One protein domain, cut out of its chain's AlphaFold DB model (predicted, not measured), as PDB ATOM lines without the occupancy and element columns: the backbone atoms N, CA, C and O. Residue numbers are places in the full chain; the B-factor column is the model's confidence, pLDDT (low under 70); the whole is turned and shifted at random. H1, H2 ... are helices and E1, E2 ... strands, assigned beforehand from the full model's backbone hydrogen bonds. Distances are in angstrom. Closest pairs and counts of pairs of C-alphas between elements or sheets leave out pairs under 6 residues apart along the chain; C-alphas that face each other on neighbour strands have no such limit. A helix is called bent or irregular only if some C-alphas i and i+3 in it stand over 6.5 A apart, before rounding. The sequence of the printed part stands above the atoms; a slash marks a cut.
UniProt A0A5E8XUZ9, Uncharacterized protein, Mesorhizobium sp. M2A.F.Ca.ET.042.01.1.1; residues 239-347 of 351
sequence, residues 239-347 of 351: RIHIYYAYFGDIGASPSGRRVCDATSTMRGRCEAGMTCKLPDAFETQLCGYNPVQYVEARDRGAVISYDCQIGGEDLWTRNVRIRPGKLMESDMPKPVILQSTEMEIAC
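Overview. This is residues 239 to 347 of the 351 residues of an uncharacterized protein of Mesorhizobium sp. M2A.F.Ca.ET.042.01.1.1 (UniProt A0A5E8XUZ9). Look first for a long, twisted ribbon of two antiparallel strands, E1 and E4, which runs along much of the domain's length, with the short strands E2 and E5 added at its two edges. H1 packs on one face of this sheet, and beside H1 a small second sheet of E3 and E6 comes close to the ribbon; H3 sits by one end of the ribbon and H2 by the other. The printed part has 109 residues, with three named helices and six named strands in the order E1 E2 H1 E3 H2 E4 H3 E5 E6; the larger sheet runs E2 E1 E4 E5, and both sheets are antiparallel. The class is mixed, helices and strands, though under half of the residues, 53 of 109, are in named elements. The whole is compact, with a radius of gyration of the C-alphas of 13.9 A, and only just elongated, spanning 44 by 29 by 21 A.

Arrangement. Begin with E1, residues 239 to 249, and E4, residues 300 to 309, the inner strands of the larger sheet. They are antiparallel at 165 degrees, and you will find N 243 and O 305 2.9 A apart and N 246 and O 303 2.8 A apart, within hydrogen-bond range. E1 bends by 65 degrees at residue 243. On the edge beside E1 look for E2, residues 259 to 261, antiparallel at 149 degrees, with N 260 and O 247 2.9 A apart; E1 and E2 form a hairpin. On the edge beside E4 is E5, residues 336 to 338, antiparallel at 135 degrees, with N 302 and O 338 2.8 A apart. Now find H1, residues 263 to 270, which is on the sheet at a height over the sheet of 8.1 A. It lies over E4, with 4 of its 8 C-alphas falling on that strand and 2 on E1, and runs only just across the strands, at 63 degrees to E4 on the local plane. Its closest C-alphas to E1 are those of Thr 263 and Ala 245, 4.3 A apart. The second sheet pairs E3, residues 275 to 277, with E6, residues 344 to 346, antiparallel at 167 degrees, with N 276 and O 345 2.8 A apart. The closest C-alphas of H1 and E3, those of Cys 270 and Cys 276, are 5.2 A apart, and E4 and E6 are near each other. H2, residues 282 to 285, only grazes the larger sheet with residues 282 to 284; its closest C-alpha pair with E1 is Glu 283 and Phe 247, 7.8 A. H3, residues 313 to 320, only grazes that sheet with residues 315 to 320; its closest C-alpha pair with E1 is Val 320 and His 241, 7.5 A. H1 and H3 are apart. In H1 every O i to N i+4 pair is within hydrogen-bond range, in H3 3 of 4 are, and H2 is too short for such a pair.

Along the chain. Find C-alpha 239 at (-2.182, 16.227, -29.991); from there E1 runs 27.7 A to C-alpha 249 at (11.177, 1.322, -49.125). E4 runs 28.2 A from Arg 300 to Gln 309. H1 and H3 each measure 10.1 A, and H2 4.9 A. H3 is only just irregular: C-alphas 317 and 320 are 6.51 A apart. Among the short strands, E2 measures 6.8 A, E3 7.0 A, E5 6.5 A and E6 6.0 A; E6 ends with C-alpha 346 at (3.508, 18.452, -35.821).

Size, cuts and confidence. The two C-alphas farthest apart are those of Tyr 294 and Gly 312, 43.9 A, while those of Arg 239 and Cys 347, the first and last printed, are 6.3 A apart. The printed part has no cut. Two links are long: residues 286 to 299 between H2 and E4, and residues 321 to 335 between H3 and E5. The mean pLDDT of the printed part is 81.2; look for values under 70 at residues 252 to 257 and 318 to 332.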
ATOM      1  N   ARG A 239      -3.253  17.204 -30.164       88.31
ATOM      2  CA  ARG A 239      -2.182  16.227 -29.991       88.31
ATOM      3  C   ARG A 239      -2.224  15.189 -31.103       88.31
ATOM      4  O   ARG A 239      -3.279  14.897 -31.663       88.31
ATOM      5  N   ILE A 240      -1.054  14.653 -31.412       91.75
ATOM      6  CA  ILE A 240      -0.840  13.673 -32.468       91.75
ATOM      7  C   ILE A 240      -1.528  12.364 -32.081       91.75
ATOM      8  O   ILE A 240      -1.253  11.803 -31.017       91.75
ATOM      9  N   HIS A 241      -2.371  11.866 -32.983       91.25
ATOM     10  CA  HIS A 241      -2.869  10.498 -32.989       91.25
ATOM     11  C   HIS A 241      -2.330   9.750 -34.205       91.25
ATOM     12  O   HIS A 241      -2.559  10.174 -35.337       91.25
ATOM     13  N   ILE A 242      -1.621   8.639 -33.988       90.69
ATOM     14  CA  ILE A 242      -1.065   7.833 -35.083       90.69
ATOM     15  C   ILE A 242      -2.017   6.688 -35.423       90.69
ATOM     16  O   ILE A 242      -2.262   5.807 -34.593       90.69
ATOM     17  N   TYR A 243      -2.493   6.636 -36.668       87.31
ATOM     18  CA  TYR A 243      -3.308   5.524 -37.168       87.31
ATOM     19  C   TYR A 243      -2.446   4.325 -37.539       87.31
ATOM     20  O   TYR A 243      -2.687   3.218 -37.051       87.31
ATOM     21  N   TYR A 244      -1.421   4.570 -38.350       89.38
ATOM     22  CA  TYR A 244      -0.423   3.584 -38.728       89.38
ATOM     23  C   TYR A 244       0.905   4.269 -39.042       89.38
ATOM     24  O   TYR A 244       0.951   5.435 -39.446       89.38
ATOM     25  N   ALA A 245       1.987   3.520 -38.878       92.06
ATOM     26  CA  ALA A 245       3.305   3.910 -39.334       92.06
ATOM     27  C   ALA A 245       4.027   2.702 -39.930       92.06
ATOM     28  O   ALA A 245       4.082   1.641 -39.314       92.06
ATOM     29  N   TYR A 246       4.628   2.883 -41.098       92.56
ATOM     30  CA  TYR A 246       5.480   1.890 -41.742       92.56
ATOM     31  C   TYR A 246       6.871   2.465 -41.936       92.56
ATOM     32  O   TYR A 246       7.003   3.649 -42.230       92.56
ATOM     33  N   PHE A 247       7.906   1.643 -41.806       93.06
ATOM     34  CA  PHE A 247       9.272   2.021 -42.162       93.06
ATOM     35  C   PHE A 247       9.804   1.084 -43.241       93.06
ATOM     36  O   PHE A 247       9.630  -0.130 -43.139       93.06
ATOM     37  N   GLY A 248      10.445   1.626 -44.276       92.19
ATOM     38  CA  GLY A 248      11.009   0.810 -45.343       92.19
ATOM     39  C   GLY A 248      11.223   1.552 -46.654       92.19
ATOM     40  O   GLY A 248      11.629   2.713 -46.655       92.19
ATOM     41  N   ASP A 249      10.990   0.837 -47.755       91.00
ATOM     42  CA  ASP A 249      11.177   1.322 -49.125       91.00
ATOM     43  C   ASP A 249       9.956   2.148 -49.537       91.00
ATOM     44  O   ASP A 249       8.850   1.620 -49.679       91.00
ATOM     45  N   ILE A 250      10.158   3.457 -49.667       84.88
ATOM     46  CA  ILE A 250       9.126   4.457 -49.975       84.88
ATOM     47  C   ILE A 250       9.197   4.938 -51.430       84.88
ATOM     48  O   ILE A 250       8.572   5.944 -51.769       84.88
ATOM     49  N   GLY A 251       9.973   4.255 -52.279       77.94
ATOM     50  CA  GLY A 251      10.088   4.573 -53.699       77.94
ATOM     51  C   GLY A 251       8.760   4.443 -54.461       77.94
ATOM     52  O   GLY A 251       7.695   4.186 -53.899       77.94
ATOM     53  N   ALA A 252       8.820   4.579 -55.789       63.22
ATOM     54  CA  ALA A 252       7.651   4.694 -56.678       63.22
ATOM     55  C   ALA A 252       6.629   3.531 -56.618       63.22
ATOM     56  O   ALA A 252       5.567   3.617 -57.235       63.22
ATOM     57  N   SER A 253       6.915   2.446 -55.893       59.88
ATOM     58  CA  SER A 253       5.945   1.389 -55.627       59.88
ATOM     59  C   SER A 253       6.238   0.691 -54.287       59.88
ATOM     60  O   SER A 253       7.120  -0.173 -54.248       59.88
ATOM     61  N   PRO A 254       5.505   1.003 -53.197       54.94
ATOM     62  CA  PRO A 254       5.652   0.365 -51.881       54.94
ATOM     63  C   PRO A 254       5.102  -1.078 -51.874       54.94
ATOM     64  O   PRO A 254       4.243  -1.454 -51.078       54.94
ATOM     65  N   SER A 255       5.576  -1.918 -52.797       50.75
ATOM     66  CA  SER A 255       5.141  -3.303 -52.991       50.75
ATOM     67  C   SER A 255       5.721  -4.243 -51.915       50.75
ATOM     68  O   SER A 255       6.632  -5.038 -52.127       50.75
ATOM     69  N   GLY A 256       5.170  -4.134 -50.706       59.00
ATOM     70  CA  GLY A 256       4.829  -5.239 -49.799       59.00
ATOM     71  C   GLY A 256       5.917  -6.114 -49.160       59.00
ATOM     72  O   GLY A 256       5.562  -6.926 -48.312       59.00
ATOM     73  N   ARG A 257       7.208  -6.019 -49.514       64.94
ATOM     74  CA  ARG A 257       8.241  -6.933 -48.954       64.94
ATOM     75  C   ARG A 257       9.393  -6.280 -48.201       64.94
ATOM     76  O   ARG A 257      10.153  -6.989 -47.549       64.94
ATOM     77  N   ARG A 258       9.541  -4.960 -48.282       84.75
ATOM     78  CA  ARG A 258      10.643  -4.223 -47.640       84.75
ATOM     79  C   ARG A 258      10.132  -3.111 -46.736       84.75
ATOM     80  O   ARG A 258      10.693  -2.025 -46.699       84.75
ATOM     81  N   VAL A 259       9.035  -3.387 -46.046       90.00
ATOM     82  CA  VAL A 259       8.451  -2.501 -45.044       90.00
ATOM     83  C   VAL A 259       8.192  -3.294 -43.775       90.00
ATOM     84  O   VAL A 259       7.840  -4.471 -43.829       90.00
ATOM     85  N   CYS A 260       8.391  -2.650 -42.639       92.44
ATOM     86  CA  CYS A 260       8.000  -3.145 -41.330       92.44
ATOM     87  C   CYS A 260       6.919  -2.235 -40.749       92.44
ATOM     88  O   CYS A 260       6.884  -1.032 -41.021       92.44
ATOM     89  N   ASP A 261       6.039  -2.822 -39.946       92.50
ATOM     90  CA  ASP A 261       5.069  -2.070 -39.160       92.50
ATOM     91  C   ASP A 261       5.783  -1.420 -37.966       92.50
ATOM     92  O   ASP A 261       6.265  -2.098 -37.059       92.50
ATOM     93  N   ALA A 262       5.867  -0.092 -37.998       93.69
ATOM     94  CA  ALA A 262       6.466   0.748 -36.968       93.69
ATOM     95  C   ALA A 262       5.402   1.429 -36.086       93.69
ATOM     96  O   ALA A 262       5.733   2.300 -35.277       93.69
ATOM     97  N   THR A 263       4.122   1.064 -36.227       92.19
ATOM     98  CA  THR A 263       2.989   1.749 -35.587       92.19
ATOM     99  C   THR A 263       3.120   1.764 -34.071       92.19
ATOM    100  O   THR A 263       2.936   2.810 -33.451       92.19
ATOM    101  N   SER A 264       3.460   0.630 -33.453       91.19
ATOM    102  CA  SER A 264       3.583   0.543 -31.992       91.19
ATOM    103  C   SER A 264       4.710   1.429 -31.458       91.19
ATOM    104  O   SER A 264       4.487   2.192 -30.517       91.19
ATOM    105  N   THR A 265       5.884   1.392 -32.094       93.19
ATOM    106  CA  THR A 265       7.039   2.215 -31.718       93.19
ATOM    107  C   THR A 265       6.729   3.701 -31.867       93.19
ATOM    108  O   THR A 265       6.993   4.491 -30.960       93.19
ATOM    109  N   MET A 266       6.113   4.084 -32.989       92.81
ATOM    110  CA  MET A 266       5.747   5.472 -33.245       92.81
ATOM    111  C   MET A 266       4.669   5.969 -32.284       92.81
ATOM    112  O   MET A 266       4.822   7.055 -31.735       92.81
ATOM    113  N   ARG A 267       3.635   5.173 -31.984       92.44
ATOM    114  CA  ARG A 267       2.657   5.513 -30.936       92.44
ATOM    115  C   ARG A 267       3.328   5.683 -29.576       92.44
ATOM    116  O   ARG A 267       3.103   6.680 -28.904       92.44
ATOM    117  N   GLY A 268       4.206   4.762 -29.185       91.12
ATOM    118  CA  GLY A 268       4.925   4.855 -27.910       91.12
ATOM    119  C   GLY A 268       5.738   6.145 -27.754       91.12
ATOM    120  O   GLY A 268       5.941   6.603 -26.631       91.12
ATOM    121  N   ARG A 269       6.175   6.744 -28.869       91.69
ATOM    122  CA  ARG A 269       7.016   7.945 -28.877       91.69
ATOM    123  C   ARG A 269       6.255   9.247 -29.130       91.69
ATOM    124  O   ARG A 269       6.628  10.273 -28.575       91.69
ATOM    125  N   CYS A 270       5.246   9.211 -29.991       93.31
ATOM    126  CA  CYS A 270       4.620  10.404 -30.557       93.31
ATOM    127  C   CYS A 270       3.176  10.625 -30.106       93.31
ATOM    128  O   CYS A 270       2.671  11.738 -30.237       93.31
ATOM    129  N   GLU A 271       2.494   9.581 -29.633       91.81
ATOM    130  CA  GLU A 271       1.078   9.663 -29.280       91.81
ATOM    131  C   GLU A 271       0.857  10.700 -28.174       91.81
ATOM    132  O   GLU A 271       1.614  10.762 -27.203       91.81
ATOM    133  N   ALA A 272      -0.185  11.517 -28.323       89.06
ATOM    134  CA  ALA A 272      -0.498  12.627 -27.427       89.06
ATOM    135  C   ALA A 272       0.593  13.724 -27.327       89.06
ATOM    136  O   ALA A 272       0.482  14.623 -26.491       89.06
ATOM    137  N   GLY A 273       1.616  13.712 -28.188       90.50
ATOM    138  CA  GLY A 273       2.565  14.818 -28.335       90.50
ATOM    139  C   GLY A 273       2.007  15.948 -29.208       90.50
ATOM    140  O   GLY A 273       1.147  15.717 -30.050       90.50
ATOM    141  N   MET A 274       2.503  17.180 -29.047       90.06
ATOM    142  CA  MET A 274       2.218  18.261 -30.015       90.06
ATOM    143  C   MET A 274       3.125  18.179 -31.249       90.06
ATOM    144  O   MET A 274       2.735  18.579 -32.344       90.06
ATOM    145  N   THR A 275       4.347  17.688 -31.055       92.56
ATOM    146  CA  THR A 275       5.358  17.480 -32.088       92.56
ATOM    147  C   THR A 275       6.026  16.131 -31.861       92.56
ATOM    148  O   THR A 275       6.138  15.668 -30.722       92.56
ATOM    149  N   CYS A 276       6.464  15.488 -32.938       94.25
ATOM    150  CA  CYS A 276       7.260  14.278 -32.859       94.25
ATOM    151  C   CYS A 276       8.280  14.198 -33.990       94.25
ATOM    152  O   CYS A 276       7.952  14.381 -35.162       94.25
ATOM    153  N   LYS A 277       9.515  13.861 -33.618       92.75
ATOM    154  CA  LYS A 277      10.630  13.614 -34.534       92.75
ATOM    155  C   LYS A 277      10.913  12.126 -34.641       92.75
ATOM    156  O   LYS A 277      10.667  11.369 -33.694       92.75
ATOM    157  N   LEU A 278      11.507  11.714 -35.757       87.19
ATOM    158  CA  LEU A 278      12.127  10.395 -35.843       87.19
ATOM    159  C   LEU A 278      13.329  10.305 -34.884       87.19
ATOM    160  O   LEU A 278      13.950  11.320 -34.566       87.19
ATOM    161  N   PRO A 279      13.637   9.123 -34.332       86.38
ATOM    162  CA  PRO A 279      14.844   8.952 -33.531       86.38
ATOM    163  C   PRO A 279      16.094   8.986 -34.410       86.38
ATOM    164  O   PRO A 279      16.041   8.551 -35.555       86.38
ATOM    165  N   ASP A 280      17.233   9.408 -33.855       85.88
ATOM    166  CA  ASP A 280      18.494   9.519 -34.609       85.88
ATOM    167  C   ASP A 280      18.893   8.214 -35.319       85.88
ATOM    168  O   ASP A 280      19.435   8.232 -36.418       85.88
ATOM    169  N   ALA A 281      18.544   7.067 -34.729       87.69
ATOM    170  CA  ALA A 281      18.753   5.736 -35.296       87.69
ATOM    171  C   ALA A 281      17.442   5.073 -35.771       87.69
ATOM    172  O   ALA A 281      17.243   3.872 -35.567       87.69
ATOM    173  N   PHE A 282      16.525   5.832 -36.383       86.38
ATOM    174  CA  PHE A 282      15.209   5.330 -36.815       86.38
ATOM    175  C   PHE A 282      15.269   4.097 -37.713       86.38
ATOM    176  O   PHE A 282      14.401   3.234 -37.596       86.38
ATOM    177  N   GLU A 283      16.331   3.952 -38.508       86.44
ATOM    178  CA  GLU A 283      16.536   2.787 -39.370       86.44
ATOM    179  C   GLU A 283      16.565   1.450 -38.613       86.44
ATOM    180  O   GLU A 283      16.265   0.408 -39.188       86.44
ATOM    181  N   THR A 284      16.932   1.468 -37.330       88.25
ATOM    182  CA  THR A 284      16.987   0.270 -36.478       88.25
ATOM    183  C   THR A 284      16.004   0.339 -35.318       88.25
ATOM    184  O   THR A 284      15.468  -0.688 -34.917       88.25
ATOM    185  N   GLN A 285      15.708   1.531 -34.794       90.06
ATOM    186  CA  GLN A 285      14.838   1.686 -33.628       90.06
ATOM    187  C   GLN A 285      13.353   1.514 -33.943       90.06
ATOM    188  O   GLN A 285      12.619   1.050 -33.076       90.06
ATOM    189  N   LEU A 286      12.896   1.863 -35.151       91.12
ATOM    190  CA  LEU A 286      11.469   1.774 -35.479       91.12
ATOM    191  C   LEU A 286      10.964   0.330 -35.494       91.12
ATOM    192  O   LEU A 286       9.854   0.073 -35.028       91.12
ATOM    193  N   CYS A 287      11.796  -0.594 -35.981       91.38
ATOM    194  CA  CYS A 287      11.408  -1.984 -36.225       91.38
ATOM    195  C   CYS A 287      12.307  -3.026 -35.547       91.38
ATOM    196  O   CYS A 287      12.081  -4.221 -35.707       91.38
ATOM    197  N   GLY A 288      13.345  -2.605 -34.819       92.50
ATOM    198  CA  GLY A 288      14.360  -3.492 -34.233       92.50
ATOM    199  C   GLY A 288      15.396  -4.024 -35.234       92.50
ATOM    200  O   GLY A 288      16.382  -4.633 -34.831       92.50
ATOM    201  N   TYR A 289      15.195  -3.789 -36.532       92.62
ATOM    202  CA  TYR A 289      16.098  -4.130 -37.631       92.62
ATOM    203  C   TYR A 289      15.845  -3.187 -38.820       92.62
ATOM    204  O   TYR A 289      14.801  -2.538 -38.881       92.62
ATOM    205  N   ASN A 290      16.778  -3.134 -39.777       92.00
ATOM    206  CA  ASN A 290      16.637  -2.333 -40.996       92.00
ATOM    207  C   ASN A 290      16.102  -3.202 -42.162       92.00
ATOM    208  O   ASN A 290      16.886  -3.954 -42.750       92.00
ATOM    209  N   PRO A 291      14.804  -3.127 -42.538       90.25
ATOM    210  CA  PRO A 291      14.236  -3.910 -43.645       90.25
ATOM    211  C   PRO A 291      14.770  -3.503 -45.033       90.25
ATOM    212  O   PRO A 291      14.497  -4.190 -46.017       90.25
ATOM    213  N   VAL A 292      15.513  -2.395 -45.125       90.44
ATOM    214  CA  VAL A 292      15.946  -1.744 -46.371       90.44
ATOM    215  C   VAL A 292      17.436  -1.414 -46.389       90.44
ATOM    216  O   VAL A 292      17.858  -0.412 -46.956       90.44
ATOM    217  N   GLN A 293      18.269  -2.288 -45.822       89.12
ATOM    218  CA  GLN A 293      19.723  -2.083 -45.730       89.12
ATOM    219  C   GLN A 293      20.442  -1.800 -47.069       89.12
ATOM    220  O   GLN A 293      21.523  -1.223 -47.064       89.12
ATOM    221  N   TYR A 294      19.857  -2.198 -48.206       88.88
ATOM    222  CA  TYR A 294      20.437  -2.024 -49.548       88.88
ATOM    223  C   TYR A 294      19.720  -0.976 -50.411       88.88
ATOM    224  O   TYR A 294      20.037  -0.845 -51.591       88.88
ATOM    225  N   VAL A 295      18.721  -0.278 -49.867       87.69
ATOM    226  CA  VAL A 295      17.997   0.779 -50.586       87.69
ATOM    227  C   VAL A 295      18.753   2.097 -50.424       87.69
ATOM    228  O   VAL A 295      19.345   2.360 -49.375       87.69
ATOM    229  N   GLU A 296      18.758   2.935 -51.459       87.44
ATOM    230  CA  GLU A 296      19.398   4.250 -51.397       87.44
ATOM    231  C   GLU A 296      18.772   5.124 -50.301       87.44
ATOM    232  O   GLU A 296      17.581   5.033 -50.017       87.44
ATOM    233  N   ALA A 297      19.554   6.012 -49.678       85.75
ATOM    234  CA  ALA A 297      19.077   6.857 -48.575       85.75
ATOM    235  C   ALA A 297      17.810   7.665 -48.898       85.75
ATOM    236  O   ALA A 297      16.960   7.815 -48.029       85.75
ATOM    237  N   ARG A 298      17.659   8.124 -50.144       86.50
ATOM    238  CA  ARG A 298      16.483   8.879 -50.601       86.50
ATOM    239  C   ARG A 298      15.196   8.053 -50.683       86.50
ATOM    240  O   ARG A 298      14.119   8.621 -50.579       86.50
ATOM    241  N   ASP A 299      15.301   6.738 -50.847       88.00
ATOM    242  CA  ASP A 299      14.148   5.844 -51.004       88.00
ATOM    243  C   ASP A 299      13.823   5.108 -49.693       88.00
ATOM    244  O   ASP A 299      12.957   4.236 -49.654       88.00
ATOM    245  N   ARG A 300      14.502   5.467 -48.595       88.81
ATOM    246  CA  ARG A 300      14.250   4.958 -47.244       88.81
ATOM    247  C   ARG A 300      13.491   6.001 -46.437       88.81
ATOM    248  O   ARG A 300      13.866   7.170 -46.409       88.81
ATOM    249  N   GLY A 301      12.443   5.584 -45.739       91.12
ATOM    250  CA  GLY A 301      11.705   6.502 -44.879       91.12
ATOM    251  C   GLY A 301      10.587   5.845 -44.091       91.12
ATOM    252  O   GLY A 301      10.279   4.663 -44.257       91.12
ATOM    253  N   ALA A 302       9.999   6.636 -43.200       91.44
ATOM    254  CA  ALA A 302       8.805   6.279 -42.459       91.44
ATOM    255  C   ALA A 302       7.573   6.920 -43.110       91.44
ATOM    256  O   ALA A 302       7.531   8.131 -43.306       91.44
ATOM    257  N   VAL A 303       6.562   6.113 -43.420       91.81
ATOM    258  CA  VAL A 303       5.244   6.557 -43.885       91.81
ATOM    259  C   VAL A 303       4.304   6.530 -42.694       91.81
ATOM    260  O   VAL A 303       4.038   5.461 -42.148       91.81
ATOM    261  N   ILE A 304       3.806   7.688 -42.282       91.00
ATOM    262  CA  ILE A 304       3.003   7.840 -41.068       91.00
ATOM    263  C   ILE A 304       1.677   8.490 -41.442       91.00
ATOM    264  O   ILE A 304       1.662   9.612 -41.939       91.00
ATOM    265  N   SER A 305       0.561   7.817 -41.171       90.81
ATOM    266  CA  SER A 305      -0.753   8.463 -41.182       90.81
ATOM    267  C   SER A 305      -1.105   8.880 -39.763       90.81
ATOM    268  O   SER A 305      -1.166   8.050 -38.849       90.81
ATOM    269  N   TYR A 306      -1.291  10.182 -39.579       91.06
ATOM    270  CA  TYR A 306      -1.627  10.776 -38.297       91.06
ATOM    271  C   TYR A 306      -2.672  11.872 -38.468       91.06
ATOM    272  O   TYR A 306      -2.829  12.432 -39.552       91.06
ATOM    273  N   ASP A 307      -3.352  12.183 -37.375       88.75
ATOM    274  CA  ASP A 307      -4.245  13.331 -37.265       88.75
ATOM    275  C   ASP A 307      -4.005  14.066 -35.946       88.75
ATOM    276  O   ASP A 307      -3.333  13.564 -35.039       88.75
ATOM    277  N   CYS A 308      -4.537  15.275 -35.853       87.88
ATOM    278  CA  CYS A 308      -4.429  16.137 -34.695       87.88
ATOM    279  C   CYS A 308      -5.766  16.228 -33.992       87.88
ATOM    280  O   CYS A 308      -6.653  16.978 -34.391       87.88
ATOM    281  N   GLN A 309      -5.887  15.464 -32.913       84.00
ATOM    282  CA  GLN A 309      -7.124  15.371 -32.160       84.00
ATOM    283  C   GLN A 309      -7.092  16.281 -30.941       84.00
ATOM    284  O   GLN A 309      -6.063  16.468 -30.285       84.00
ATOM    285  N   ILE A 310      -8.257  16.836 -30.636       77.50
ATOM    286  CA  ILE A 310      -8.511  17.631 -29.445       77.50
ATOM    287  C   ILE A 310      -9.375  16.782 -28.510       77.50
ATOM    288  O   ILE A 310     -10.357  16.178 -28.938       77.50
ATOM    289  N   GLY A 311      -9.012  16.722 -27.232       72.56
ATOM    290  CA  GLY A 311      -9.789  16.005 -26.231       72.56
ATOM    291  C   GLY A 311      -9.078  15.863 -24.890       72.56
ATOM    292  O   GLY A 311      -7.849  15.903 -24.799       72.56
ATOM    293  N   GLY A 312      -9.878  15.695 -23.835       72.19
ATOM    294  CA  GLY A 312      -9.394  15.451 -22.476       72.19
ATOM    295  C   GLY A 312      -8.788  14.056 -22.291       72.19
ATOM    296  O   GLY A 312      -8.821  13.218 -23.188       72.19
ATOM    297  N   GLU A 313      -8.257  13.788 -21.096       72.06
ATOM    298  CA  GLU A 313      -7.576  12.522 -20.767       72.06
ATOM    299  C   GLU A 313      -8.435  11.270 -21.017       72.06
ATOM    300  O   GLU A 313      -7.900  10.219 -21.363       72.06
ATOM    301  N   ASP A 314      -9.764  11.366 -20.926       71.19
ATOM    302  CA  ASP A 314     -10.660  10.246 -21.237       71.19
ATOM    303  C   ASP A 314     -10.595   9.814 -22.712       71.19
ATOM    304  O   ASP A 314     -10.625   8.615 -22.996       71.19
ATOM    305  N   LEU A 315     -10.437  10.755 -23.655       74.06
ATOM    306  CA  LEU A 315     -10.251  10.430 -25.076       74.06
ATOM    307  C   LEU A 315      -8.967   9.607 -25.259       74.06
ATOM    308  O   LEU A 315      -8.985   8.524 -25.851       74.06
ATOM    309  N   TRP A 316      -7.869  10.099 -24.685       75.25
ATOM    310  CA  TRP A 316      -6.526   9.537 -24.837       75.25
ATOM    311  C   TRP A 316      -6.338   8.203 -24.110       75.25
ATOM    312  O   TRP A 316      -5.615   7.326 -24.584       75.25
ATOM    313  N   THR A 317      -7.012   8.013 -22.976       72.31
ATOM    314  CA  THR A 317      -6.914   6.779 -22.187       72.31
ATOM    315  C   THR A 317      -7.887   5.695 -22.648       72.31
ATOM    316  O   THR A 317      -7.501   4.524 -22.645       72.31
ATOM    317  N   ARG A 318      -9.115   6.042 -23.073       62.75
ATOM    318  CA  ARG A 318     -10.165   5.051 -23.386       62.75
ATOM    319  C   ARG A 318     -10.411   4.815 -24.871       62.75
ATOM    320  O   ARG A 318     -10.709   3.687 -25.242       62.75
ATOM    321  N   ASN A 319     -10.314   5.828 -25.726       59.94
ATOM    322  CA  ASN A 319     -10.728   5.685 -27.129       59.94
ATOM    323  C   ASN A 319      -9.536   5.452 -28.054       59.94
ATOM    324  O   ASN A 319      -9.561   4.543 -28.881       59.94
ATOM    325  N   VAL A 320      -8.467   6.213 -27.845       62.44
ATOM    326  CA  VAL A 320      -7.251   6.186 -28.664       62.44
ATOM    327  C   VAL A 320      -6.425   4.916 -28.412       62.44
ATOM    328  O   VAL A 320      -5.967   4.270 -29.352       62.44
ATOM    329  N   ARG A 321      -6.277   4.493 -27.148       57.97
ATOM    330  CA  ARG A 321      -5.507   3.283 -26.797       57.97
ATOM    331  C   ARG A 321      -6.240   1.965 -27.055       57.97
ATOM    332  O   ARG A 321      -5.580   0.946 -27.228       57.97
ATOM    333  N   ILE A 322      -7.577   1.960 -27.049       51.75
ATOM    334  CA  ILE A 322      -8.375   0.718 -26.996       51.75
ATOM    335  C   ILE A 322      -8.954   0.331 -28.368       51.75
ATOM    336  O   ILE A 322      -9.315  -0.827 -28.568       51.75
ATOM    337  N   ARG A 323      -9.018   1.246 -29.348       49.56
ATOM    338  CA  ARG A 323      -9.577   0.950 -30.681       49.56
ATOM    339  C   ARG A 323      -8.568   1.169 -31.813       49.56
ATOM    340  O   ARG A 323      -8.686   2.144 -32.552       49.56
ATOM    341  N   PRO A 324      -7.615   0.244 -32.016       50.50
ATOM    342  CA  PRO A 324      -6.865   0.208 -33.263       50.50
ATOM    343  C   PRO A 324      -7.835  -0.132 -34.410       50.50
ATOM    344  O   PRO A 324      -8.362  -1.238 -34.472       50.50
ATOM    345  N   GLY A 325      -8.103   0.821 -35.308       48.19
ATOM    346  CA  GLY A 325      -8.590   0.502 -36.659       48.19
ATOM    347  C   GLY A 325     -10.102   0.490 -36.915       48.19
ATOM    348  O   GLY A 325     -10.567  -0.368 -37.655       48.19
ATOM    349  N   LYS A 326     -10.889   1.432 -36.370       45.19
ATOM    350  CA  LYS A 326     -12.292   1.631 -36.813       45.19
ATOM    351  C   LYS A 326     -12.552   2.881 -37.661       45.19
ATOM    352  O   LYS A 326     -13.712   3.226 -37.858       45.19
ATOM    353  N   LEU A 327     -11.515   3.524 -38.193       48.06
ATOM    354  CA  LEU A 327     -11.722   4.439 -39.315       48.06
ATOM    355  C   LEU A 327     -11.768   3.624 -40.599       48.06
ATOM    356  O   LEU A 327     -10.869   2.828 -40.866       48.06
ATOM    357  N   MET A 328     -12.859   3.782 -41.346       47.56
ATOM    358  CA  MET A 328     -12.991   3.196 -42.672       47.56
ATOM    359  C   MET A 328     -11.891   3.777 -43.566       47.56
ATOM    360  O   MET A 328     -11.501   4.931 -43.412       47.56
ATOM    361  N   GLU A 329     -11.372   2.968 -44.484       53.06
ATOM    362  CA  GLU A 329     -10.222   3.287 -45.342       53.06
ATOM    363  C   GLU A 329     -10.375   4.606 -46.132       53.06
ATOM    364  O   GLU A 329      -9.378   5.219 -46.503       53.06
ATOM    365  N   SER A 330     -11.612   5.086 -46.313       50.34
ATOM    366  CA  SER A 330     -11.953   6.365 -46.951       50.34
ATOM    367  C   SER A 330     -11.656   7.616 -46.115       50.34
ATOM    368  O   SER A 330     -11.511   8.688 -46.696       50.34
ATOM    369  N   ASP A 331     -11.551   7.491 -44.790       64.31
ATOM    370  CA  ASP A 331     -11.454   8.632 -43.863       64.31
ATOM    371  C   ASP A 331     -10.061   8.752 -43.227       64.31
ATOM    372  O   ASP A 331      -9.842   9.563 -42.325       64.31
ATOM    373  N   MET A 332      -9.099   7.935 -43.668       69.00
ATOM    374  CA  MET A 332      -7.743   8.006 -43.139       69.00
ATOM    375  C   MET A 332      -7.020   9.264 -43.651       69.00
ATOM    376  O   MET A 332      -7.057   9.560 -44.850       69.00
ATOM    377  N   PRO A 333      -6.316  10.001 -42.770       78.62
ATOM    378  CA  PRO A 333      -5.511  11.139 -43.182       78.62
ATOM    379  C   PRO A 333      -4.465  10.731 -44.211       78.62
ATOM    380  O   PRO A 333      -3.882   9.639 -44.136       78.62
ATOM    381  N   LYS A 334      -4.171  11.653 -45.133       80.88
ATOM    382  CA  LYS A 334      -3.081  11.475 -46.091       80.88
ATOM    383  C   LYS A 334      -1.776  11.222 -45.328       80.88
ATOM    384  O   LYS A 334      -1.424  12.028 -44.466       80.88
ATOM    385  N   PRO A 335      -1.055  10.130 -45.631       85.19
ATOM    386  CA  PRO A 335       0.173   9.823 -44.929       85.19
ATOM    387  C   PRO A 335       1.260  10.853 -45.248       85.19
ATOM    388  O   PRO A 335       1.388  11.321 -46.380       85.19
ATOM    389  N   VAL A 336       2.070  11.161 -44.241       87.19
ATOM    390  CA  VAL A 336       3.283  11.967 -44.353       87.19
ATOM    391  C   VAL A 336       4.487  11.038 -44.427       87.19
ATOM    392  O   VAL A 336       4.555  10.027 -43.728       87.19
ATOM    393  N   ILE A 337       5.438  11.386 -45.288       87.19
ATOM    394  CA  ILE A 337       6.682  10.644 -45.467       87.19
ATOM    395  C   ILE A 337       7.799  11.403 -44.754       87.19
ATOM    396  O   ILE A 337       8.063  12.562 -45.071       87.19
ATOM    397  N   LEU A 338       8.457  10.748 -43.801       84.31
ATOM    398  CA  LEU A 338       9.629  11.261 -43.100       84.31
ATOM    399  C   LEU A 338      10.874  10.489 -43.553       84.31
ATOM    400  O   LEU A 338      10.981   9.285 -43.328       84.31
ATOM    401  N   GLN A 339      11.820  11.187 -44.179       84.00
ATOM    402  CA  GLN A 339      13.077  10.620 -44.696       84.00
ATOM    403  C   GLN A 339      14.296  10.971 -43.832       84.00
ATOM    404  O   GLN A 339      15.381  10.433 -44.033       84.00
ATOM    405  N   SER A 340      14.132  11.889 -42.880       78.94
ATOM    406  CA  SER A 340      15.212  12.413 -42.047       78.94
ATOM    407  C   SER A 340      14.723  12.664 -40.623       78.94
ATOM    408  O   SER A 340      13.539  12.906 -40.388       78.94
ATOM    409  N   THR A 341      15.656  12.641 -39.675       73.00
ATOM    410  CA  THR A 341      15.453  12.977 -38.255       73.00
ATOM    411  C   THR A 341      15.165  14.461 -38.043       73.00
ATOM    412  O   THR A 341      14.600  14.853 -37.022       73.00
ATOM    413  N   GLU A 342      15.504  15.284 -39.037       74.44
ATOM    414  CA  GLU A 342      15.172  16.705 -39.089       74.44
ATOM    415  C   GLU A 342      13.696  16.950 -39.423       74.44
ATOM    416  O   GLU A 342      13.168  18.018 -39.114       74.44
ATOM    417  N   MET A 343      13.017  15.966 -40.022       81.12
ATOM    418  CA  MET A 343      11.592  16.062 -40.317       81.12
ATOM    419  C   MET A 343      10.778  15.720 -39.069       81.12
ATOM    420  O   MET A 343      11.047  14.744 -38.363       81.12
ATOM    421  N   GLU A 344       9.746  16.516 -38.816       88.69
ATOM    422  CA  GLU A 344       8.824  16.302 -37.710       88.69
ATOM    423  C   GLU A 344       7.388  16.227 -38.208       88.69
ATOM    424  O   GLU A 344       6.994  16.939 -39.132       88.69
ATOM    425  N   ILE A 345       6.599  15.367 -37.568       90.81
ATOM    426  CA  ILE A 345       5.153  15.540 -37.577       90.81
ATOM    427  C   ILE A 345       4.811  16.506 -36.455       90.81
ATOM    428  O   ILE A 345       5.294  16.393 -35.327       90.81
ATOM    429  N   ALA A 346       3.982  17.479 -36.776       91.44
ATOM    430  CA  ALA A 346       3.508  18.452 -35.821       91.44
ATOM    431  C   ALA A 346       2.014  18.610 -36.014       91.44
ATOM    432  O   ALA A 346       1.515  18.655 -37.145       91.44
ATOM    433  N   CYS A 347       1.307  18.744 -34.901       86.62
ATOM    434  CA  CYS A 347       0.037  19.424 -34.961       86.62
ATOM    435  C   CYS A 347       0.332  20.882 -35.232       86.62
ATOM    436  O   CYS A 347       0.956  21.560 -34.412       86.62
TER     437      CYS A 347